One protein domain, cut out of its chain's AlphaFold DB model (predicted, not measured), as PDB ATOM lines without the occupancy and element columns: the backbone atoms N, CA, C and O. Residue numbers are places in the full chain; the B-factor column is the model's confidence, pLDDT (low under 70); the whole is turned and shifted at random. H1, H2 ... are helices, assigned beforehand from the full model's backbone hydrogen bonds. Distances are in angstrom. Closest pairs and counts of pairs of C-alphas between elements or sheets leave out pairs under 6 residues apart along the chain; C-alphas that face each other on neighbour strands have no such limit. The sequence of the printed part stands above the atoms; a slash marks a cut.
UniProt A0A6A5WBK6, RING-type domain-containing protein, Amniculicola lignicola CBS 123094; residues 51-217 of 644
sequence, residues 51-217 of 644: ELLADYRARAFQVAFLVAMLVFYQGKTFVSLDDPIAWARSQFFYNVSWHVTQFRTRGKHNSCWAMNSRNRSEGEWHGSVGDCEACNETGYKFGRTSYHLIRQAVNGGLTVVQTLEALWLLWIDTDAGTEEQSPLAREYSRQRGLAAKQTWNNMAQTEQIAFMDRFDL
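AT A GLANCE: This is residues 51 to 217 of the 644 residues of the protein "RING-type domain-containing protein" of Amniculicola lignicola CBS 123094 (UniProt A0A6A5WBK6). Two long helices, H1 and H2, make a hairpin with a steep crossing, and a second hairpin, H5 and H6, packs crosswise on one side of it. H7 slants past the first residues of H2 and leads to the small H8, while the short H3 and H4 pack on H2 farther along. The printed part has 167 residues with eight named helices, H1 to H8 in order, and no named strand: all helix, with mostly crossed packing. It is compact, with a radius of gyration of the C-alphas of 15.7 A, and rounded, spanning 41 by 38 by 28 A.

IN THESE COORDINATES: H1, residues 51 to 74, begins with C-alpha 51 at (-22.771, -16.665, 20.839) and measures 34.4 A. H2, residues 84 to 105, measures 30.7 A. H3 is residues 112 to 117 and H4 133 to 138. H5, residues 140 to 155, measures 23.1 A, and H6, 160 to 173, 20.1 A. H7, residues 183 to 202, measures 28.2 A; H8, 205 to 212, ends with C-alpha 212 at (-12.975, 11.414, 28.120).

HOW THE PARTS SIT: H2 is the hub, touching five helices. Its closest C-alphas are Ser 97 to Ala 64 of H1, 5.6 A, at a steep tilt of 45 degrees, opposite ways; His 99 to Ala 134 of H4, 5.6 A; Phe 103 to Ala 114 of H3, 5.3 A; Phe 92 to Trp 171 of H6, 6.5 A; and Pro 84 to Ala 196 of H7, 4.5 A. H5 and H6 form a hairpin at a shallow tilt of 29 degrees. H8 is close to H6 but not clearly touching, C-alphas 212 and 165 being 6.9 A apart. Every O i to N i+4 pair is within hydrogen-bond range in H1, H2, H3, H4, H6, H7 and H8, and 11 of 12 in H5.

THE WHOLE: The C-alphas farthest apart, Glu 51 and Leu 184, are 45.6 A apart. The printed part has no cut; the link H3 to H4 is long, 15 residues. Mean pLDDT of the printed part is 73.8, with 59 residues under 70, among them 68 to 81, 100 to 110 and 114 to 131.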
ATOM      1  N   GLU A  51     -22.158 -17.994  20.992       69.31
ATOM      2  CA  GLU A  51     -22.771 -16.665  20.839       69.31
ATOM      3  C   GLU A  51     -22.001 -15.601  21.645       69.31
ATOM      4  O   GLU A  51     -21.585 -14.576  21.109       69.31
ATOM      5  N   LEU A  52     -21.699 -15.895  22.914       71.19
ATOM      6  CA  LEU A  52     -20.973 -14.987  23.808       71.19
ATOM      7  C   LEU A  52     -19.523 -14.757  23.345       71.19
ATOM      8  O   LEU A  52     -18.952 -13.679  23.517       71.19
ATOM      9  N   LEU A  53     -18.925 -15.772  22.717       69.88
ATOM     10  CA  LEU A  53     -17.607 -15.666  22.102       69.88
ATOM     11  C   LEU A  53     -17.633 -14.819  20.815       69.88
ATOM     12  O   LEU A  53     -16.681 -14.076  20.559       69.88
ATOM     13  N   ALA A  54     -18.709 -14.875  20.029       70.88
ATOM     14  CA  ALA A  54     -18.920 -13.956  18.913       70.88
ATOM     15  C   ALA A  54     -19.092 -12.507  19.411       70.88
ATOM     16  O   ALA A  54     -18.446 -11.603  18.874       70.88
ATOM     17  N   ASP A  55     -19.847 -12.285  20.492       79.88
ATOM     18  CA  ASP A  55     -20.038 -10.955  21.087       79.88
ATOM     19  C   ASP A  55     -18.719 -10.320  21.560       79.88
ATOM     20  O   ASP A  55     -18.450  -9.148  21.271       79.88
ATOM     21  N   TYR A  56     -17.849 -11.086  22.237       79.81
ATOM     22  CA  TYR A  56     -16.512 -10.620  22.636       79.81
ATOM     23  C   TYR A  56     -15.679 -10.146  21.431       79.81
ATOM     24  O   TYR A  56     -14.980  -9.130  21.511       79.81
ATOM     25  N   ARG A  57     -15.755 -10.865  20.301       72.12
ATOM     26  CA  ARG A  57     -15.027 -10.544  19.060       72.12
ATOM     27  C   ARG A  57     -15.604  -9.309  18.379       72.12
ATOM     28  O   ARG A  57     -14.851  -8.398  18.040       72.12
ATOM     29  N   ALA A  58     -16.927  -9.236  18.237       78.81
ATOM     30  CA  ALA A  58     -17.603  -8.078  17.667       78.81
ATOM     31  C   ALA A  58     -17.340  -6.806  18.491       78.81
ATOM     32  O   ALA A  58     -17.015  -5.768  17.910       78.81
ATOM     33  N   ARG A  59     -17.336  -6.888  19.832       86.19
ATOM     34  CA  ARG A  59     -16.946  -5.757  20.690       86.19
ATOM     35  C   ARG A  59     -15.483  -5.344  20.487       86.19
ATOM     36  O   ARG A  59     -15.214  -4.146  20.417       86.19
ATOM     37  N   ALA A  60     -14.548  -6.287  20.339       77.44
ATOM     38  CA  ALA A  60     -13.145  -5.973  20.045       77.44
ATOM     39  C   ALA A  60     -12.971  -5.250  18.692       77.44
ATOM     40  O   ALA A  60     -12.257  -4.247  18.617       77.44
ATOM     41  N   PHE A  61     -13.665  -5.705  17.641       73.38
ATOM     42  CA  PHE A  61     -13.666  -5.035  16.336       73.38
ATOM     43  C   PHE A  61     -14.312  -3.642  16.392       73.38
ATOM     44  O   PHE A  61     -13.731  -2.696  15.864       73.38
ATOM     45  N   GLN A  62     -15.456  -3.479  17.068       80.44
ATOM     46  CA  GLN A  62     -16.104  -2.173  17.265       80.44
ATOM     47  C   GLN A  62     -15.175  -1.178  17.979       80.44
ATOM     48  O   GLN A  62     -15.034  -0.039  17.539       80.44
ATOM     49  N   VAL A  63     -14.485  -1.613  19.040       80.62
ATOM     50  CA  VAL A  63     -13.511  -0.794  19.784       80.62
ATOM     51  C   VAL A  63     -12.341  -0.363  18.897       80.62
ATOM     52  O   VAL A  63     -11.976   0.812  18.900       80.62
ATOM     53  N   ALA A  64     -11.765  -1.272  18.107       72.19
ATOM     54  CA  ALA A  64     -10.674  -0.927  17.194       72.19
ATOM     55  C   ALA A  64     -11.114  -0.010  16.052       72.19
ATOM     56  O   ALA A  64     -10.376   0.898  15.669       72.19
ATOM     57  N   PHE A  65     -12.329  -0.209  15.544       71.19
ATOM     58  CA  PHE A  65     -12.917   0.674  14.551       71.19
ATOM     59  C   PHE A  65     -13.115   2.085  15.126       71.19
ATOM     60  O   PHE A  65     -12.694   3.072  14.525       71.19
ATOM     61  N   LEU A  66     -13.663   2.186  16.342       75.69
ATOM     62  CA  LEU A  66     -13.812   3.450  17.060       75.69
ATOM     63  C   LEU A  66     -12.456   4.135  17.296       75.69
ATOM     64  O   LEU A  66     -12.340   5.345  17.107       75.69
ATOM     65  N   VAL A  67     -11.411   3.367  17.625       73.38
ATOM     66  CA  VAL A  67     -10.032   3.869  17.713       73.38
ATOM     67  C   VAL A  67      -9.551   4.430  16.380       73.38
ATOM     68  O   VAL A  67      -9.092   5.565  16.371       73.38
ATOM     69  N   ALA A  68      -9.694   3.718  15.260       64.81
ATOM     70  CA  ALA A  68      -9.284   4.214  13.939       64.81
ATOM     71  C   ALA A  68      -9.993   5.534  13.556       64.81
ATOM     72  O   ALA A  68      -9.389   6.430  12.962       64.81
ATOM     73  N   MET A  69     -11.253   5.693  13.965       66.06
ATOM     74  CA  MET A  69     -12.045   6.910  13.750       66.06
ATOM     75  C   MET A  69     -11.603   8.063  14.668       66.06
ATOM     76  O   MET A  69     -11.466   9.199  14.215       66.06
ATOM     77  N   LEU A  70     -11.314   7.781  15.945       69.00
ATOM     78  CA  LEU A  70     -10.807   8.754  16.924       69.00
ATOM     79  C   LEU A  70      -9.396   9.238  16.603       69.00
ATOM     80  O   LEU A  70      -9.128  10.436  16.682       69.00
ATOM     81  N   VAL A  71      -8.527   8.310  16.201       63.62
ATOM     82  CA  VAL A  71      -7.250   8.550  15.525       63.62
ATOM     83  C   VAL A  71      -7.486   9.595  14.444       63.62
ATOM     84  O   VAL A  71      -7.039  10.737  14.577       63.62
ATOM     85  N   PHE A  72      -8.254   9.246  13.415       56.88
ATOM     86  CA  PHE A  72      -8.430  10.077  12.231       56.88
ATOM     87  C   PHE A  72      -9.031  11.463  12.523       56.88
ATOM     88  O   PHE A  72      -8.583  12.469  11.969       56.88
ATOM     89  N   TYR A  73      -9.995  11.550  13.442       59.88
ATOM     90  CA  TYR A  73     -10.544  12.819  13.925       59.88
ATOM     91  C   TYR A  73      -9.469  13.725  14.551       59.88
ATOM     92  O   TYR A  73      -9.451  14.940  14.320       59.88
ATOM     93  N   GLN A  74      -8.548  13.143  15.321       59.78
ATOM     94  CA  GLN A  74      -7.571  13.870  16.134       59.78
ATOM     95  C   GLN A  74      -6.259  14.196  15.402       59.78
ATOM     96  O   GLN A  74      -5.544  15.095  15.850       59.78
ATOM     97  N   GLY A  75      -5.991  13.585  14.240       48.25
ATOM     98  CA  GLY A  75      -4.870  13.940  13.349       48.25
ATOM     99  C   GLY A  75      -4.873  15.402  12.863       48.25
ATOM    100  O   GLY A  75      -3.855  15.915  12.417       48.25
ATOM    101  N   LYS A  76      -5.995  16.123  13.017       44.06
ATOM    102  CA  LYS A  76      -6.091  17.583  12.802       44.06
ATOM    103  C   LYS A  76      -5.384  18.422  13.867       44.06
ATOM    104  O   LYS A  76      -5.100  19.597  13.629       44.06
ATOM    105  N   THR A  77      -5.165  17.878  15.065       42.72
ATOM    106  CA  THR A  77      -4.320  18.542  16.061       42.72
ATOM    107  C   THR A  77      -2.877  18.153  15.804       42.72
ATOM    108  O   THR A  77      -2.539  16.985  15.961       42.72
ATOM    109  N   PHE A  78      -2.025  19.138  15.491       37.03
ATOM    110  CA  PHE A  78      -0.579  19.009  15.674       37.03
ATOM    111  C   PHE A  78      -0.325  18.691  17.150       37.03
ATOM    112  O   PHE A  78      -0.239  19.588  17.995       37.03
ATOM    113  N   VAL A  79      -0.269  17.400  17.470       50.03
ATOM    114  CA  VAL A  79       0.102  16.917  18.790       50.03
ATOM    115  C   VAL A  79       1.564  17.274  18.962       50.03
ATOM    116  O   VAL A  79       2.449  16.620  18.414       50.03
ATOM    117  N   SER A  80       1.826  18.334  19.726       52.88
ATOM    118  CA  SER A  80       3.175  18.556  20.218       52.88
ATOM    119  C   SER A  80       3.563  17.312  21.002       52.88
ATOM    120  O   SER A  80       2.974  17.032  22.045       52.88
ATOM    121  N   LEU A  81       4.557  16.574  20.510       60.97
ATOM    122  CA  LEU A  81       5.073  15.384  21.185       60.97
ATOM    123  C   LEU A  81       5.676  15.725  22.561       60.97
ATOM    124  O   LEU A  81       6.024  14.823  23.312       60.97
ATOM    125  N   ASP A  82       5.785  17.008  22.919       73.44
ATOM    126  CA  ASP A  82       6.135  17.483  24.258       73.44
ATOM    127  C   ASP A  82       4.977  17.394  25.273       73.44
ATOM    128  O   ASP A  82       5.254  17.359  26.469       73.44
ATOM    129  N   ASP A  83       3.714  17.289  24.836       82.94
ATOM    130  CA  ASP A  83       2.566  16.967  25.702       82.94
ATOM    131  C   ASP A  83       2.558  15.455  26.024       82.94
ATOM    132  O   ASP A  83       2.354  14.635  25.120       82.94
ATOM    133  N   PRO A  84       2.759  15.047  27.296       83.19
ATOM    134  CA  PRO A  84       2.798  13.635  27.663       83.19
ATOM    135  C   PRO A  84       1.466  12.903  27.450       83.19
ATOM    136  O   PRO A  84       1.476  11.734  27.069       83.19
ATOM    137  N   ILE A  85       0.327  13.569  27.668       85.44
ATOM    138  CA  ILE A  85      -1.006  12.967  27.523       85.44
ATOM    139  C   ILE A  85      -1.323  12.750  26.051       85.44
ATOM    140  O   ILE A  85      -1.762  11.667  25.662       85.44
ATOM    141  N   ALA A  86      -1.073  13.761  25.220       80.00
ATOM    142  CA  ALA A  86      -1.340  13.654  23.795       80.00
ATOM    143  C   ALA A  86      -0.410  12.630  23.113       80.00
ATOM    144  O   ALA A  86      -0.888  11.877  22.265       80.00
ATOM    145  N   TRP A  87       0.856  12.514  23.546       82.44
ATOM    146  CA  TRP A  87       1.747  11.409  23.156       82.44
ATOM    147  C   TRP A  87       1.188  10.043  23.581       82.44
ATOM    148  O   TRP A  87       1.053   9.147  22.746       82.44
ATOM    149  N   ALA A  88       0.811   9.880  24.856       83.19
ATOM    150  CA  ALA A  88       0.314   8.604  25.374       83.19
ATOM    151  C   ALA A  88      -0.975   8.154  24.676       83.19
ATOM    152  O   ALA A  88      -1.138   6.967  24.416       83.19
ATOM    153  N   ARG A  89      -1.851   9.096  24.313       84.62
ATOM    154  CA  ARG A  89      -3.070   8.869  23.522       84.62
ATOM    155  C   ARG A  89      -2.768   8.340  22.118       84.62
ATOM    156  O   ARG A  89      -3.396   7.377  21.689       84.62
ATOM    157  N   SER A  90      -1.788   8.914  21.419       77.62
ATOM    158  CA  SER A  90      -1.365   8.409  20.104       77.62
ATOM    159  C   SER A  90      -0.763   7.000  20.187       77.62
ATOM    160  O   SER A  90      -1.009   6.182  19.307       77.62
ATOM    161  N   GLN A  91      -0.013   6.690  21.250       79.25
ATOM    162  CA  GLN A  91       0.548   5.351  21.475       79.25
ATOM    163  C   GLN A  91      -0.521   4.318  21.864       79.25
ATOM    164  O   GLN A  91      -0.517   3.217  21.321       79.25
ATOM    165  N   PHE A  92      -1.476   4.691  22.722       83.94
ATOM    166  CA  PHE A  92      -2.642   3.873  23.068       83.94
ATOM    167  C   PHE A  92      -3.418   3.442  21.825       83.94
ATOM    168  O   PHE A  92      -3.645   2.255  21.600       83.94
ATOM    169  N   PHE A  93      -3.788   4.415  20.991       82.06
ATOM    170  CA  PHE A  93      -4.540   4.156  19.775       82.06
ATOM    171  C   PHE A  93      -3.770   3.287  18.777       82.06
ATOM    172  O   PHE A  93      -4.340   2.349  18.224       82.06
ATOM    173  N   TYR A  94      -2.478   3.560  18.575       74.56
ATOM    174  CA  TYR A  94      -1.626   2.732  17.723       74.56
ATOM    175  C   TYR A  94      -1.574   1.285  18.232       74.56
ATOM    176  O   TYR A  94      -1.781   0.362  17.452       74.56
ATOM    177  N   ASN A  95      -1.407   1.074  19.541       79.69
ATOM    178  CA  ASN A  95      -1.313  -0.263  20.122       79.69
ATOM    179  C   ASN A  95      -2.642  -1.040  20.088       79.69
ATOM    180  O   ASN A  95      -2.640  -2.219  19.741       79.69
ATOM    181  N   VAL A  96      -3.783  -0.394  20.366       78.62
ATOM    182  CA  VAL A  96      -5.111  -1.024  20.212       78.62
ATOM    183  C   VAL A  96      -5.389  -1.351  18.742       78.62
ATOM    184  O   VAL A  96      -5.843  -2.455  18.436       78.62
ATOM    185  N   SER A  97      -5.049  -0.445  17.817       71.25
ATOM    186  CA  SER A  97      -5.146  -0.725  16.382       71.25
ATOM    187  C   SER A  97      -4.228  -1.881  15.976       71.25
ATOM    188  O   SER A  97      -4.656  -2.729  15.205       71.25
ATOM    189  N   TRP A  98      -3.003  -1.975  16.508       72.00
ATOM    190  CA  TRP A  98      -2.068  -3.060  16.188       72.00
ATOM    191  C   TRP A  98      -2.518  -4.405  16.762       72.00
ATOM    192  O   TRP A  98      -2.436  -5.412  16.063       72.00
ATOM    193  N   HIS A  99      -3.058  -4.448  17.987       72.69
ATOM    194  CA  HIS A  99      -3.649  -5.666  18.549       72.69
ATOM    195  C   HIS A  99      -4.720  -6.252  17.617       72.69
ATOM    196  O   HIS A  99      -4.701  -7.461  17.365       72.69
ATOM    197  N   VAL A 100      -5.587  -5.406  17.040       66.31
ATOM    198  CA  VAL A 100      -6.647  -5.840  16.112       66.31
ATOM    199  C   VAL A 100      -6.164  -6.035  14.671       66.31
ATOM    200  O   VAL A 100      -6.607  -6.966  14.001       66.31
ATOM    201  N   THR A 101      -5.175  -5.280  14.191       63.94
ATOM    202  CA  THR A 101      -4.524  -5.587  12.907       63.94
ATOM    203  C   THR A 101      -3.824  -6.947  12.974       63.94
ATOM    204  O   THR A 101      -3.966  -7.750  12.060       63.94
ATOM    205  N   GLN A 102      -3.155  -7.302  14.071       64.88
ATOM    206  CA  GLN A 102      -2.571  -8.641  14.230       64.88
ATOM    207  C   GLN A 102      -3.649  -9.723  14.399       64.88
ATOM    208  O   GLN A 102      -3.484 -10.823  13.880       64.88
ATOM    209  N   PHE A 103      -4.758  -9.409  15.085       60.50
ATOM    210  CA  PHE A 103      -5.942 -10.279  15.224       60.50
ATOM    211  C   PHE A 103      -6.526 -10.657  13.853       60.50
ATOM    212  O   PHE A 103      -6.955 -11.786  13.657       60.50
ATOM    213  N   ARG A 104      -6.467  -9.720  12.899       56.91
ATOM    214  CA  ARG A 104      -6.909  -9.846  11.503       56.91
ATOM    215  C   ARG A 104      -5.893 -10.520  10.566       56.91
ATOM    216  O   ARG A 104      -6.287 -11.294   9.706       56.91
ATOM    217  N   THR A 105      -4.612 -10.140  10.613       50.25
ATOM    218  CA  THR A 105      -3.727 -10.236   9.422       50.25
ATOM    219  C   THR A 105      -2.731 -11.396   9.375       50.25
ATOM    220  O   THR A 105      -2.182 -11.646   8.303       50.25
ATOM    221  N   ARG A 106      -2.451 -12.094  10.487       50.44
ATOM    222  CA  ARG A 106      -1.376 -13.115  10.553       50.44
ATOM    223  C   ARG A 106      -1.848 -14.530  10.903       50.44
ATOM    224  O   ARG A 106      -1.048 -15.354  11.343       50.44
ATOM    225  N   GLY A 107      -3.137 -14.808  10.724       49.12
ATOM    226  CA  GLY A 107      -3.761 -16.040  11.202       49.12
ATOM    227  C   GLY A 107      -3.829 -16.114  12.733       49.12
ATOM    228  O   GLY A 107      -3.367 -15.228  13.455       49.12
ATOM    229  N   LYS A 108      -4.411 -17.204  13.239       51.91
ATOM    230  CA  LYS A 108      -4.828 -17.383  14.646       51.91
ATOM    231  C   LYS A 108      -3.691 -17.358  15.692       51.91
ATOM    232  O   LYS A 108      -3.979 -17.357  16.886       51.91
ATOM    233  N   HIS A 109      -2.424 -17.340  15.271       51.25
ATOM    234  CA  HIS A 109      -1.273 -17.712  16.107       51.25
ATOM    235  C   HIS A 109      -0.443 -16.540  16.666       51.25
ATOM    236  O   HIS A 109       0.221 -16.721  17.677       51.25
ATOM    237  N   ASN A 110      -0.485 -15.342  16.063       58.94
ATOM    238  CA  ASN A 110       0.447 -14.255  16.429       58.94
ATOM    239  C   ASN A 110      -0.193 -13.096  17.220       58.94
ATOM    240  O   ASN A 110       0.508 -12.341  17.891       58.94
ATOM    241  N   SER A 111      -1.522 -12.935  17.204       71.56
ATOM    242  CA  SER A 111      -2.184 -11.966  18.090       71.56
ATOM    243  C   SER A 111      -2.554 -12.605  19.418       71.56
ATOM    244  O   SER A 111      -3.274 -13.601  19.464       71.56
ATOM    245  N   CYS A 112      -2.132 -11.988  20.520       75.19
ATOM    246  CA  CYS A 112      -2.478 -12.460  21.854       75.19
ATOM    247  C   CYS A 112      -3.985 -12.366  22.144       75.19
ATOM    248  O   CYS A 112      -4.508 -13.201  22.876       75.19
ATOM    249  N   TRP A 113      -4.703 -11.410  21.539       76.75
ATOM    250  CA  TRP A 113      -6.168 -11.360  21.608       76.75
ATOM    251  C   TRP A 113      -6.798 -12.513  20.809       76.75
ATOM    252  O   TRP A 113      -7.803 -13.064  21.242       76.75
ATOM    253  N   ALA A 114      -6.198 -12.934  19.686       68.31
ATOM    254  CA  ALA A 114      -6.720 -14.035  18.869       68.31
ATOM    255  C   ALA A 114      -6.531 -15.382  19.578       68.31
ATOM    256  O   ALA A 114      -7.505 -16.113  19.762       68.31
ATOM    257  N   MET A 115      -5.313 -15.646  20.067       68.94
ATOM    258  CA  MET A 115      -4.997 -16.827  20.875       68.94
ATOM    259  C   MET A 115      -5.905 -16.924  22.108       68.94
ATOM    260  O   MET A 115      -6.533 -17.956  22.334       68.94
ATOM    261  N   ASN A 116      -6.058 -15.834  22.869       69.88
ATOM    262  CA  ASN A 116      -6.876 -15.861  24.084       69.88
ATOM    263  C   ASN A 116      -8.385 -15.756  23.829       69.88
ATOM    264  O   ASN A 116      -9.152 -16.089  24.730       69.88
ATOM    265  N   SER A 117      -8.834 -15.440  22.604       63.06
ATOM    266  CA  SER A 117     -10.240 -15.632  22.210       63.06
ATOM    267  C   SER A 117     -10.673 -17.101  22.299       63.06
ATOM    268  O   SER A 117     -11.837 -17.379  22.556       63.06
ATOM    269  N   ARG A 118      -9.744 -18.049  22.120       60.91
ATOM    270  CA  ARG A 118      -9.995 -19.493  22.260       60.91
ATOM    271  C   ARG A 118      -9.734 -20.019  23.683       60.91
ATOM    272  O   ARG A 118     -10.071 -21.164  23.971       60.91
ATOM    273  N   ASN A 119      -9.137 -19.211  24.561       61.88
ATOM    274  CA  ASN A 119      -8.731 -19.627  25.902       61.88
ATOM    275  C   ASN A 119      -9.929 -19.632  26.870       61.88
ATOM    276  O   ASN A 119     -10.611 -18.616  27.047       61.88
ATOM    277  N   ARG A 120     -10.175 -20.794  27.486       59.84
ATOM    278  CA  ARG A 120     -11.328 -21.044  28.363       59.84
ATOM    279  C   ARG A 120     -11.079 -20.617  29.811       59.84
ATOM    280  O   ARG A 120     -12.033 -20.208  30.467       59.84
ATOM    281  N   SER A 121      -9.838 -20.652  30.306       60.09
ATOM    282  CA  SER A 121      -9.520 -20.260  31.686       60.09
ATOM    283  C   SER A 121      -9.159 -18.768  31.781       60.09
ATOM    284  O   SER A 121      -8.560 -18.195  30.871       60.09
ATOM    285  N   GLU A 122      -9.531 -18.097  32.879       56.38
ATOM    286  CA  GLU A 122      -9.106 -16.702  33.117       56.38
ATOM    287  C   GLU A 122      -7.693 -16.620  33.732       56.38
ATOM    288  O   GLU A 122      -7.010 -15.592  33.608       56.38
ATOM    289  N   GLY A 123      -7.237 -17.719  34.348       58.34
ATOM    290  CA  GLY A 123      -5.939 -17.863  35.005       58.34
ATOM    291  C   GLY A 123      -4.763 -18.066  34.044       58.34
ATOM    292  O   GLY A 123      -3.709 -17.443  34.234       58.34
ATOM    293  N   GLU A 124      -4.929 -18.862  32.989       64.31
ATOM    294  CA  GLU A 124      -3.886 -19.086  31.982       64.31
ATOM    295  C   GLU A 124      -3.927 -18.001  30.900       64.31
ATOM    296  O   GLU A 124      -4.923 -17.306  30.702       64.31
ATOM    297  N   TRP A 125      -2.810 -17.811  30.201       67.88
ATOM    298  CA  TRP A 125      -2.703 -16.850  29.106       67.88
ATOM    299  C   TRP A 125      -1.850 -17.461  28.002       67.88
ATOM    300  O   TRP A 125      -0.639 -17.620  28.163       67.88
ATOM    301  N   HIS A 126      -2.482 -17.833  26.890       62.72
ATOM    302  CA  HIS A 126      -1.802 -18.466  25.768       62.72
ATOM    303  C   HIS A 126      -1.151 -17.410  24.873       62.72
ATOM    304  O   HIS A 126      -1.818 -16.571  24.266       62.72
ATOM    305  N   GLY A 127       0.172 -17.450  24.807       58.00
ATOM    306  CA  GLY A 127       0.981 -16.625  23.923       58.00
ATOM    307  C   GLY A 127       2.423 -16.627  24.398       58.00
ATOM    308  O   GLY A 127       2.678 -16.427  25.588       58.00
ATOM    309  N   SER A 128       3.369 -16.864  23.486       51.66
ATOM    310  CA  SER A 128       4.777 -16.688  23.826       51.66
ATOM    311  C   SER A 128       5.072 -15.206  24.089       51.66
ATOM    312  O   SER A 128       4.320 -14.310  23.696       51.66
ATOM    313  N   VAL A 129       6.181 -14.946  24.776       50.38
ATOM    314  CA  VAL A 129       6.568 -13.595  25.206       50.38
ATOM    315  C   VAL A 129       7.034 -12.709  24.032       50.38
ATOM    316  O   VAL A 129       7.187 -11.512  24.243       50.38
ATOM    317  N   GLY A 130       7.204 -13.259  22.817       59.31
ATOM    318  CA  GLY A 130       7.741 -12.532  21.656       59.31
ATOM    319  C   GLY A 130       6.903 -12.528  20.365       59.31
ATOM    320  O   GLY A 130       7.242 -11.774  19.458       59.31
ATOM    321  N   ASP A 131       5.824 -13.311  20.232       66.06
ATOM    322  CA  ASP A 131       5.131 -13.441  18.925       66.06
ATOM    323  C   ASP A 131       4.128 -12.311  18.623       66.06
ATOM    324  O   ASP A 131       3.791 -12.057  17.464       66.06
ATOM    325  N   CYS A 132       3.653 -11.605  19.656       73.69
ATOM    326  CA  CYS A 132       2.669 -10.537  19.504       73.69
ATOM    327  C   CYS A 132       3.328  -9.158  19.580       73.69
ATOM    328  O   CYS A 132       3.437  -8.572  20.652       73.69
ATOM    329  N   GLU A 133       3.691  -8.598  18.427       70.50
ATOM    330  CA  GLU A 133       4.367  -7.293  18.296       70.50
ATOM    331  C   GLU A 133       3.738  -6.161  19.140       70.50
ATOM    332  O   GLU A 133       4.467  -5.386  19.753       70.50
ATOM    333  N   ALA A 134       2.404  -6.105  19.269       72.25
ATOM    334  CA  ALA A 134       1.733  -5.136  20.143       72.25
ATOM    335  C   ALA A 134       2.073  -5.327  21.637       72.25
ATOM    336  O   ALA A 134       2.298  -4.343  22.342       72.25
ATOM    337  N   CYS A 135       2.178  -6.571  22.122       75.38
ATOM    338  CA  CYS A 135       2.703  -6.867  23.458       75.38
ATOM    339  C   CYS A 135       4.196  -6.535  23.573       75.38
ATOM    340  O   CYS A 135       4.631  -6.129  24.651       75.38
ATOM    341  N   ASN A 136       4.976  -6.684  22.500       70.94
ATOM    342  CA  ASN A 136       6.414  -6.395  22.499       70.94
ATOM    343  C   ASN A 136       6.699  -4.879  22.535       70.94
ATOM    344  O   ASN A 136       7.773  -4.456  22.963       70.94
ATOM    345  N   GLU A 137       5.740  -4.037  22.144       66.38
ATOM    346  CA  GLU A 137       5.824  -2.582  22.309       66.38
ATOM    347  C   GLU A 137       5.461  -2.109  23.727       66.38
ATOM    348  O   GLU A 137       6.115  -1.208  24.263       66.38
ATOM    349  N   THR A 138       4.427  -2.695  24.346       65.75
ATOM    350  CA  THR A 138       3.734  -2.087  25.507       65.75
ATOM    351  C   THR A 138       3.689  -2.962  26.758       65.75
ATOM    352  O   THR A 138       3.420  -2.468  27.854       65.75
ATOM    353  N   GLY A 139       4.051  -4.236  26.624       66.19
ATOM    354  CA  GLY A 139       4.119  -5.226  27.688       66.19
ATOM    355  C   GLY A 139       2.880  -6.115  27.749       66.19
ATOM    356  O   GLY A 139       1.744  -5.642  27.735       66.19
ATOM    357  N   TYR A 140       3.112  -7.420  27.930       70.06
ATOM    358  CA  TYR A 140       2.082  -8.465  28.062       70.06
ATOM    359  C   TYR A 140       0.918  -8.087  29.001       70.06
ATOM    360  O   TYR A 140      -0.225  -8.470  28.752       70.06
ATOM    361  N   LYS A 141       1.188  -7.306  30.060       74.62
ATOM    362  CA  LYS A 141       0.180  -6.856  31.027       74.62
ATOM    363  C   LYS A 141      -0.956  -6.071  30.361       74.62
ATOM    364  O   LYS A 141      -2.111  -6.324  30.698       74.62
ATOM    365  N   PHE A 142      -0.658  -5.167  29.419       81.25
ATOM    366  CA  PHE A 142      -1.710  -4.442  28.704       81.25
ATOM    367  C   PHE A 142      -2.528  -5.408  27.846       81.25
ATOM    368  O   PHE A 142      -3.745  -5.473  28.008       81.25
ATOM    369  N   GLY A 143      -1.869  -6.227  27.020       78.88
ATOM    370  CA  GLY A 143      -2.524  -7.217  26.156       78.88
ATOM    371  C   GLY A 143      -3.440  -8.188  26.914       78.88
ATOM    372  O   GLY A 143      -4.550  -8.451  26.455       78.88
ATOM    373  N   ARG A 144      -3.027  -8.655  28.105       80.19
ATOM    374  CA  ARG A 144      -3.854  -9.507  28.976       80.19
ATOM    375  C   ARG A 144      -5.032  -8.757  29.580       80.19
ATOM    376  O   ARG A 144      -6.173  -9.173  29.393       80.19
ATOM    377  N   THR A 145      -4.791  -7.681  30.327       82.88
ATOM    378  CA  THR A 145      -5.877  -7.014  31.061       82.88
ATOM    379  C   THR A 145      -6.871  -6.332  30.115       82.88
ATOM    380  O   THR A 145      -8.058  -6.310  30.418       82.88
ATOM    381  N   SER A 146      -6.440  -5.868  28.935       84.75
ATOM    382  CA  SER A 146      -7.344  -5.324  27.908       84.75
ATOM    383  C   SER A 146      -8.337  -6.362  27.382       84.75
ATOM    384  O   SER A 146      -9.524  -6.066  27.280       84.75
ATOM    385  N   TYR A 147      -7.887  -7.594  27.126       81.56
ATOM    386  CA  TYR A 147      -8.770  -8.683  26.706       81.56
ATOM    387  C   TYR A 147      -9.811  -9.044  27.783       81.56
ATOM    388  O   TYR A 147     -10.999  -9.171  27.480       81.56
ATOM    389  N   HIS A 148      -9.396  -9.122  29.054       82.81
ATOM    390  CA  HIS A 148     -10.326  -9.335  30.176       82.81
ATOM    391  C   HIS A 148     -11.334  -8.185  30.325       82.81
ATOM    392  O   HIS A 148     -12.517  -8.446  30.535       82.81
ATOM    393  N   LEU A 149     -10.917  -6.926  30.134       85.75
ATOM    394  CA  LEU A 149     -11.834  -5.778  30.128       85.75
ATOM    395  C   LEU A 149     -12.851  -5.843  28.980       85.75
ATOM    396  O   LEU A 149     -14.006  -5.496  29.194       85.75
ATOM    397  N   ILE A 150     -12.471  -6.319  27.788       84.00
ATOM    398  CA  ILE A 150     -13.411  -6.506  26.666       84.00
ATOM    399  C   ILE A 150     -14.447  -7.598  26.995       84.00
ATOM    400  O   ILE A 150     -15.640  -7.384  26.772       84.00
ATOM    401  N   ARG A 151     -14.031  -8.723  27.602       83.38
ATOM    402  CA  ARG A 151     -14.956  -9.761  28.110       83.38
ATOM    403  C   ARG A 151     -15.927  -9.196  29.152       83.38
ATOM    404  O   ARG A 151     -17.139  -9.358  29.034       83.38
ATOM    405  N   GLN A 152     -15.401  -8.491  30.153       83.62
ATOM    406  CA  GLN A 152     -16.204  -7.859  31.205       83.62
ATOM    407  C   GLN A 152     -17.144  -6.777  30.662       83.62
ATOM    408  O   GLN A 152     -18.257  -6.639  31.163       83.62
ATOM    409  N   ALA A 153     -16.742  -6.044  29.621       85.81
ATOM    410  CA  ALA A 153     -17.574  -5.032  28.987       85.81
ATOM    411  C   ALA A 153     -18.804  -5.630  28.294       85.81
ATOM    412  O   ALA A 153     -19.894  -5.082  28.438       85.81
ATOM    413  N   VAL A 154     -18.663  -6.767  27.606       83.38
ATOM    414  CA  VAL A 154     -19.813  -7.506  27.052       83.38
ATOM    415  C   VAL A 154     -20.696  -8.046  28.179       83.38
ATOM    416  O   VAL A 154     -21.878  -7.713  28.233       83.38
ATOM    417  N   ASN A 155     -20.120  -8.777  29.140       83.31
ATOM    418  CA  ASN A 155     -20.871  -9.383  30.253       83.31
ATOM    419  C   ASN A 155     -21.588  -8.351  31.146       83.31
ATOM    420  O   ASN A 155     -22.628  -8.648  31.731       83.31
ATOM    421  N   GLY A 156     -21.035  -7.141  31.263       83.69
ATOM    422  CA  GLY A 156     -21.614  -6.016  31.999       83.69
ATOM    423  C   GLY A 156     -22.525  -5.101  31.172       83.69
ATOM    424  O   GLY A 156     -23.044  -4.130  31.722       83.69
ATOM    425  N   GLY A 157     -22.710  -5.362  29.872       84.12
ATOM    426  CA  GLY A 157     -23.523  -4.530  28.979       84.12
ATOM    427  C   GLY A 157     -22.961  -3.124  28.713       84.12
ATOM    428  O   GLY A 157     -23.723  -2.217  28.376       84.12
ATOM    429  N   LEU A 158     -21.650  -2.916  28.876       87.69
ATOM    430  CA  LEU A 158     -20.987  -1.633  28.619       87.69
ATOM    431  C   LEU A 158     -20.971  -1.311  27.120       87.69
ATOM    432  O   LEU A 158     -20.804  -2.199  26.278       87.69
ATOM    433  N   THR A 159     -21.095  -0.029  26.770       89.25
ATOM    434  CA  THR A 159     -21.032   0.439  25.375       89.25
ATOM    435  C   THR A 159     -19.619   0.344  24.790       89.25
ATOM    436  O   THR A 159     -18.631   0.195  25.514       89.25
ATOM    437  N   VAL A 160     -19.491   0.472  23.464       85.81
ATOM    438  CA  VAL A 160     -18.182   0.525  22.779       85.81
ATOM    439  C   VAL A 160     -17.323   1.676  23.317       85.81
ATOM    440  O   VAL A 160     -16.141   1.476  23.597       85.81
ATOM    441  N   VAL A 161     -17.936   2.845  23.544       85.50
ATOM    442  CA  VAL A 161     -17.288   4.012  24.166       85.50
ATOM    443  C   VAL A 161     -16.769   3.650  25.558       85.50
ATOM    444  O   VAL A 161     -15.567   3.717  25.777       85.50
ATOM    445  N   GLN A 162     -17.626   3.163  26.463       88.06
ATOM    446  CA  GLN A 162     -17.232   2.796  27.835       88.06
ATOM    447  C   GLN A 162     -16.147   1.708  27.879       88.06
ATOM    448  O   GLN A 162     -15.261   1.736  28.734       88.06
ATOM    449  N   THR A 163     -16.182   0.765  26.932       89.31
ATOM    450  CA  THR A 163     -15.125  -0.245  26.764       89.31
ATOM    451  C   THR A 163     -13.790   0.430  26.440       89.31
ATOM    452  O   THR A 163     -12.767   0.117  27.045       89.31
ATOM    453  N   LEU A 164     -13.796   1.398  25.520       87.06
ATOM    454  CA  LEU A 164     -12.605   2.148  25.135       87.06
ATOM    455  C   LEU A 164     -12.102   3.090  26.246       87.06
ATOM    456  O   LEU A 164     -10.891   3.228  26.420       87.06
ATOM    457  N   GLU A 165     -13.001   3.686  27.033       88.69
ATOM    458  CA  GLU A 165     -12.651   4.477  28.220       88.69
ATOM    459  C   GLU A 165     -11.910   3.628  29.266       88.69
ATOM    460  O   GLU A 165     -10.855   4.032  29.762       88.69
ATOM    461  N   ALA A 166     -12.408   2.421  29.559       88.88
ATOM    462  CA  ALA A 166     -11.753   1.484  30.472       88.88
ATOM    463  C   ALA A 166     -10.364   1.052  29.962       88.88
ATOM    464  O   ALA A 166      -9.409   0.971  30.739       88.88
ATOM    465  N   LEU A 167     -10.224   0.839  28.649       89.00
ATOM    466  CA  LEU A 167      -8.940   0.539  28.010       89.00
ATOM    467  C   LEU A 167      -7.952   1.716  28.085       89.00
ATOM    468  O   LEU A 167      -6.761   1.483  28.298       89.00
ATOM    469  N   TRP A 168      -8.415   2.965  27.970       89.25
ATOM    470  CA  TRP A 168      -7.570   4.152  28.155       89.25
ATOM    471  C   TRP A 168      -7.075   4.294  29.600       89.25
ATOM    472  O   TRP A 168      -5.901   4.596  29.828       89.25
ATOM    473  N   LEU A 169      -7.939   4.037  30.585       89.06
ATOM    474  CA  LEU A 169      -7.542   4.054  31.995       89.06
ATOM    475  C   LEU A 169      -6.504   2.958  32.285       89.06
ATOM    476  O   LEU A 169      -5.457   3.257  32.858       89.06
ATOM    477  N   LEU A 170      -6.720   1.729  31.797       88.00
ATOM    478  CA  LEU A 170      -5.727   0.647  31.867       88.00
ATOM    479  C   LEU A 170      -4.392   1.036  31.213       88.00
ATOM    480  O   LEU A 170      -3.326   0.695  31.733       88.00
ATOM    481  N   TRP A 171      -4.440   1.724  30.073       87.19
ATOM    482  CA  TRP A 171      -3.250   2.191  29.367       87.19
ATOM    483  C   TRP A 171      -2.447   3.187  30.204       87.19
ATOM    484  O   TRP A 171      -1.259   2.971  30.435       87.19
ATOM    485  N   ILE A 172      -3.097   4.238  30.713       85.12
ATOM    486  CA  ILE A 172      -2.465   5.232  31.589       85.12
ATOM    487  C   ILE A 172      -1.929   4.598  32.879       85.12
ATOM    488  O   ILE A 172      -0.898   5.038  33.395       85.12
ATOM    489  N   ASP A 173      -2.578   3.550  33.394       82.88
ATOM    490  CA  ASP A 173      -2.092   2.834  34.571       82.88
ATOM    491  C   ASP A 173      -0.962   1.823  34.292       82.88
ATOM    492  O   ASP A 173      -0.288   1.398  35.238       82.88
ATOM    493  N   THR A 174      -0.688   1.478  33.032       81.75
ATOM    494  CA  THR A 174       0.371   0.528  32.658       81.75
ATOM    495  C   THR A 174       1.724   1.227  32.480       81.75
ATOM    496  O   THR A 174       1.865   2.175  31.712       81.75
ATOM    497  N   ASP A 175       2.755   0.741  33.179       69.19
ATOM    498  CA  ASP A 175       4.124   1.248  33.033       69.19
ATOM    499  C   ASP A 175       4.701   0.850  31.662       69.19
ATOM    500  O   ASP A 175       5.029  -0.312  31.427       69.19
ATOM    501  N   ALA A 176       4.833   1.820  30.756       63.94
ATOM    502  CA  ALA A 176       5.326   1.588  29.400       63.94
ATOM    503  C   ALA A 176       6.816   1.184  29.356       63.94
ATOM    504  O   ALA A 176       7.670   1.852  29.945       63.94
ATOM    505  N   GLY A 177       7.134   0.147  28.571       57.59
ATOM    506  CA  GLY A 177       8.500  -0.256  28.212       57.59
ATOM    507  C   GLY A 177       8.787  -1.742  28.454       57.59
ATOM    508  O   GLY A 177       8.873  -2.191  29.595       57.59
ATOM    509  N   THR A 178       8.997  -2.495  27.376       57.47
ATOM    510  CA  THR A 178       9.309  -3.937  27.395       57.47
ATOM    511  C   THR A 178      10.800  -4.218  27.524       57.47
ATOM    512  O   THR A 178      11.627  -3.373  27.188       57.47
ATOM    513  N   GLU A 179      11.186  -5.411  27.991       57.72
ATOM    514  CA  GLU A 179      12.608  -5.742  28.179       57.72
ATOM    515  C   GLU A 179      13.408  -5.787  26.863       57.72
ATOM    516  O   GLU A 179      14.598  -5.469  26.881       57.72
ATOM    517  N   GLU A 180      12.754  -6.102  25.743       56.41
ATOM    518  CA  GLU A 180      13.364  -6.276  24.416       56.41
ATOM    519  C   GLU A 180      13.762  -4.959  23.733       56.41
ATOM    520  O   GLU A 180      14.711  -4.922  22.946       56.41
ATOM    521  N   GLN A 181      13.078  -3.854  24.049       61.66
ATOM    522  CA  GLN A 181      13.431  -2.539  23.515       61.66
ATOM    523  C   GLN A 181      14.850  -2.136  23.930       61.66
ATOM    524  O   GLN A 181      15.274  -2.342  25.073       61.66
ATOM    525  N   SER A 182      15.573  -1.475  23.013       68.00
ATOM    526  CA  SER A 182      16.915  -0.963  23.312       68.00
ATOM    527  C   SER A 182      16.893  -0.125  24.605       68.00
ATOM    528  O   SER A 182      15.948   0.646  24.801       68.00
ATOM    529  N   PRO A 183      17.909  -0.211  25.491       74.62
ATOM    530  CA  PRO A 183      17.836   0.415  26.815       74.62
ATOM    531  C   PRO A 183      17.547   1.924  26.806       74.62
ATOM    532  O   PRO A 183      17.002   2.443  27.777       74.62
ATOM    533  N   LEU A 184      17.891   2.620  25.715       68.25
ATOM    534  CA  LEU A 184      17.590   4.036  25.515       68.25
ATOM    535  C   LEU A 184      16.127   4.274  25.102       68.25
ATOM    536  O   LEU A 184      15.485   5.161  25.660       68.25
ATOM    537  N   ALA A 185      15.597   3.486  24.159       66.38
ATOM    538  CA  ALA A 185      14.199   3.575  23.731       66.38
ATOM    539  C   ALA A 185      13.251   3.201  24.878       66.38
ATOM    540  O   ALA A 185      12.341   3.961  25.196       66.38
ATOM    541  N   ARG A 186      13.551   2.098  25.574       75.25
ATOM    542  CA  ARG A 186      12.818   1.633  26.756       75.25
ATOM    543  C   ARG A 186      12.737   2.704  27.839       75.25
ATOM    544  O   ARG A 186      11.661   2.983  28.354       75.25
ATOM    545  N   GLU A 187      13.864   3.335  28.170       78.06
ATOM    546  CA  GLU A 187      13.899   4.400  29.178       78.06
ATOM    547  C   GLU A 187      13.168   5.670  28.715       78.06
ATOM    548  O   GLU A 187      12.504   6.310  29.526       78.06
ATOM    549  N   TYR A 188      13.226   6.014  27.423       75.06
ATOM    550  CA  TYR A 188      12.476   7.141  26.863       75.06
ATOM    551  C   TYR A 188      10.957   6.912  26.932       75.06
ATOM    552  O   TYR A 188      10.240   7.752  27.481       75.06
ATOM    553  N   SER A 189      10.470   5.761  26.457       74.19
ATOM    554  CA  SER A 189       9.053   5.376  26.526       74.19
ATOM    555  C   SER A 189       8.556   5.314  27.971       74.19
ATOM    556  O   SER A 189       7.493   5.852  28.279       74.19
ATOM    557  N   ARG A 190       9.363   4.766  28.888       80.56
ATOM    558  CA  ARG A 190       9.065   4.716  30.327       80.56
ATOM    559  C   ARG A 190       8.975   6.105  30.957       80.56
ATOM    560  O   ARG A 190       8.046   6.374  31.714       80.56
ATOM    561  N   GLN A 191       9.900   7.014  30.637       83.06
ATOM    562  CA  GLN A 191       9.846   8.402  31.117       83.06
ATOM    563  C   GLN A 191       8.629   9.153  30.564       83.06
ATOM    564  O   GLN A 191       7.982   9.886  31.313       83.06
ATOM    565  N   ARG A 192       8.279   8.949  29.288       80.50
ATOM    566  CA  ARG A 192       7.090   9.544  28.660       80.50
ATOM    567  C   ARG A 192       5.783   8.998  29.243       80.50
ATOM    568  O   ARG A 192       4.913   9.795  29.584       80.50
ATOM    569  N   GLY A 193       5.674   7.685  29.451       80.00
ATOM    570  CA  GLY A 193       4.524   7.047  30.105       80.00
ATOM    571  C   GLY A 193       4.340   7.503  31.554       80.00
ATOM    572  O   GLY A 193       3.250   7.918  31.938       80.00
ATOM    573  N   LEU A 194       5.422   7.550  32.340       83.50
ATOM    574  CA  LEU A 194       5.386   8.087  33.705       83.50
ATOM    575  C   LEU A 194       4.999   9.572  33.738       83.50
ATOM    576  O   LEU A 194       4.255   9.979  34.629       83.50
ATOM    577  N   ALA A 195       5.462  10.379  32.778       86.00
ATOM    578  CA  ALA A 195       5.041  11.771  32.650       86.00
ATOM    579  C   ALA A 195       3.545  11.879  32.305       86.00
ATOM    580  O   ALA A 195       2.851  12.671  32.932       86.00
ATOM    581  N   ALA A 196       3.028  11.050  31.394       85.94
ATOM    582  CA  ALA A 196       1.602  11.000  31.060       85.94
ATOM    583  C   ALA A 196       0.746  10.619  32.273       85.94
ATOM    584  O   ALA A 196      -0.175  11.349  32.629       85.94
ATOM    585  N   LYS A 197       1.109   9.543  32.979       88.06
ATOM    586  CA  LYS A 197       0.439   9.094  34.207       88.06
ATOM    587  C   LYS A 197       0.460  10.158  35.308       88.06
ATOM    588  O   LYS A 197      -0.539  10.374  35.991       88.06
ATOM    589  N   GLN A 198       1.575  10.877  35.459       88.94
ATOM    590  CA  GLN A 198       1.667  12.010  36.381       88.94
ATOM    591  C   GLN A 198       0.812  13.197  35.933       88.94
ATOM    592  O   GLN A 198       0.153  13.795  36.775       88.94
ATOM    593  N   THR A 199       0.782  13.554  34.647       90.88
ATOM    594  CA  THR A 199      -0.095  14.624  34.152       90.88
ATOM    595  C   THR A 199      -1.565  14.259  34.361       90.88
ATOM    596  O   THR A 199      -2.304  15.081  34.890       90.88
ATOM    597  N   TRP A 200      -1.968  13.022  34.054       90.56
ATOM    598  CA  TRP A 200      -3.338  12.529  34.229       90.56
ATOM    599  C   TRP A 200      -3.791  12.627  35.685       90.56
ATOM    600  O   TRP A 200      -4.809  13.248  35.980       90.56
ATOM    601  N   ASN A 201      -2.982  12.111  36.612       90.88
ATOM    602  CA  ASN A 201      -3.290  12.117  38.045       90.88
ATOM    603  C   ASN A 201      -3.198  13.512  38.699       90.88
ATOM    604  O   ASN A 201      -3.581  13.660  39.858       90.88
ATOM    605  N   ASN A 202      -2.685  14.524  37.987       92.31
ATOM    606  CA  ASN A 202      -2.652  15.925  38.429       92.31
ATOM    607  C   ASN A 202      -3.687  16.821  37.717       92.31
ATOM    608  O   ASN A 202      -3.852  17.971  38.129       92.31
ATOM    609  N   MET A 203      -4.368  16.338  36.671       91.69
ATOM    610  CA  MET A 203      -5.494  17.046  36.050       91.69
ATOM    611  C   MET A 203      -6.662  17.150  37.034       91.69
ATOM    612  O   MET A 203      -6.915  16.241  37.826       91.69
ATOM    613  N   ALA A 204      -7.415  18.247  36.971       93.25
ATOM    614  CA  ALA A 204      -8.678  18.336  37.690       93.25
ATOM    615  C   ALA A 204      -9.680  17.317  37.119       93.25
ATOM    616  O   ALA A 204      -9.692  17.051  35.919       93.25
ATOM    617  N   GLN A 205     -10.588  16.802  37.952       88.69
ATOM    618  CA  GLN A 205     -11.611  15.839  37.517       88.69
ATOM    619  C   GLN A 205     -12.436  16.356  36.319       88.69
ATOM    620  O   GLN A 205     -12.780  15.597  35.421       88.69
ATOM    621  N   THR A 206     -12.698  17.665  36.252       90.69
ATOM    622  CA  THR A 206     -13.372  18.311  35.111       90.69
ATOM    623  C   THR A 206     -12.540  18.328  33.828       90.69
ATOM    624  O   THR A 206     -13.107  18.353  32.742       90.69
ATOM    625  N   GLU A 207     -11.208  18.328  33.929       86.19
ATOM    626  CA  GLU A 207     -10.292  18.250  32.782       86.19
ATOM    627  C   GLU A 207     -10.141  16.804  32.296       86.19
ATOM    628  O   GLU A 207     -10.088  16.578  31.090       86.19
ATOM    629  N   GLN A 208     -10.147  15.833  33.219       85.69
ATOM    630  CA  GLN A 208     -10.229  14.407  32.892       85.69
ATOM    631  C   GLN A 208     -11.545  14.090  32.167       85.69
ATOM    632  O   GLN A 208     -11.508  13.508  31.088       85.69
ATOM    633  N   ILE A 209     -12.695  14.545  32.686       85.12
ATOM    634  CA  ILE A 209     -14.004  14.395  32.020       85.12
ATOM    635  C   ILE A 209     -13.972  15.035  30.622       85.12
ATOM    636  O   ILE A 209     -14.185  14.336  29.642       85.12
ATOM    637  N   ALA A 210     -13.543  16.298  30.492       82.88
ATOM    638  CA  ALA A 210     -13.415  16.984  29.194       82.88
ATOM    639  C   ALA A 210     -12.332  16.403  28.244       82.88
ATOM    640  O   ALA A 210     -12.148  16.876  27.111       82.88
ATOM    641  N   PHE A 211     -11.582  15.397  28.699       83.44
ATOM    642  CA  PHE A 211     -10.719  14.557  27.877       83.44
ATOM    643  C   PHE A 211     -11.414  13.241  27.490       83.44
ATOM    644  O   PHE A 211     -11.314  12.852  26.327       83.44
ATOM    645  N   MET A 212     -12.158  12.606  28.403       83.56
ATOM    646  CA  MET A 212     -12.975  11.414  28.120       83.56
ATOM    647  C   MET A 212     -14.148  11.712  27.169       83.56
ATOM    648  O   MET A 212     -14.385  10.941  26.243       83.56
ATOM    649  N   ASP A 213     -14.747  12.907  27.255       81.00
ATOM    650  CA  ASP A 213     -15.753  13.453  26.319       81.00
ATOM    651  C   ASP A 213     -15.299  13.441  24.837       81.00
ATOM    652  O   ASP A 213     -16.099  13.669  23.926       81.00
ATOM    653  N   ARG A 214     -14.000  13.216  24.577       75.06
ATOM    654  CA  ARG A 214     -13.391  13.111  23.239       75.06
ATOM    655  C   ARG A 214     -13.345  11.684  22.689       75.06
ATOM    656  O   ARG A 214     -13.009  11.541  21.519       75.06
ATOM    657  N   PHE A 215     -13.594  10.673  23.521       74.06
ATOM    658  CA  PHE A 215     -13.770   9.265  23.138       74.06
ATOM    659  C   PHE A 215     -15.250   8.957  22.890       74.06
ATOM    660  O   PHE A 215     -15.567   8.098  22.070       74.06
ATOM    661  N   ASP A 216     -16.140   9.697  23.557       76.00
ATOM    662  CA  ASP A 216     -17.568   9.721  23.265       76.00
ATOM    663  C   ASP A 216     -17.831  10.297  21.864       76.00
ATOM    664  O   ASP A 216     -17.858  11.515  21.652       76.00
ATOM    665  N   LEU A 217     -18.003   9.393  20.901       68.69
ATOM    666  CA  LEU A 217     -18.476   9.657  19.548       68.69
ATOM    667  C   LEU A 217     -19.916   9.161  19.425       68.69
ATOM    668  O   LEU A 217     -20.159   8.006  19.088       68.69
TER     669      LEU A 217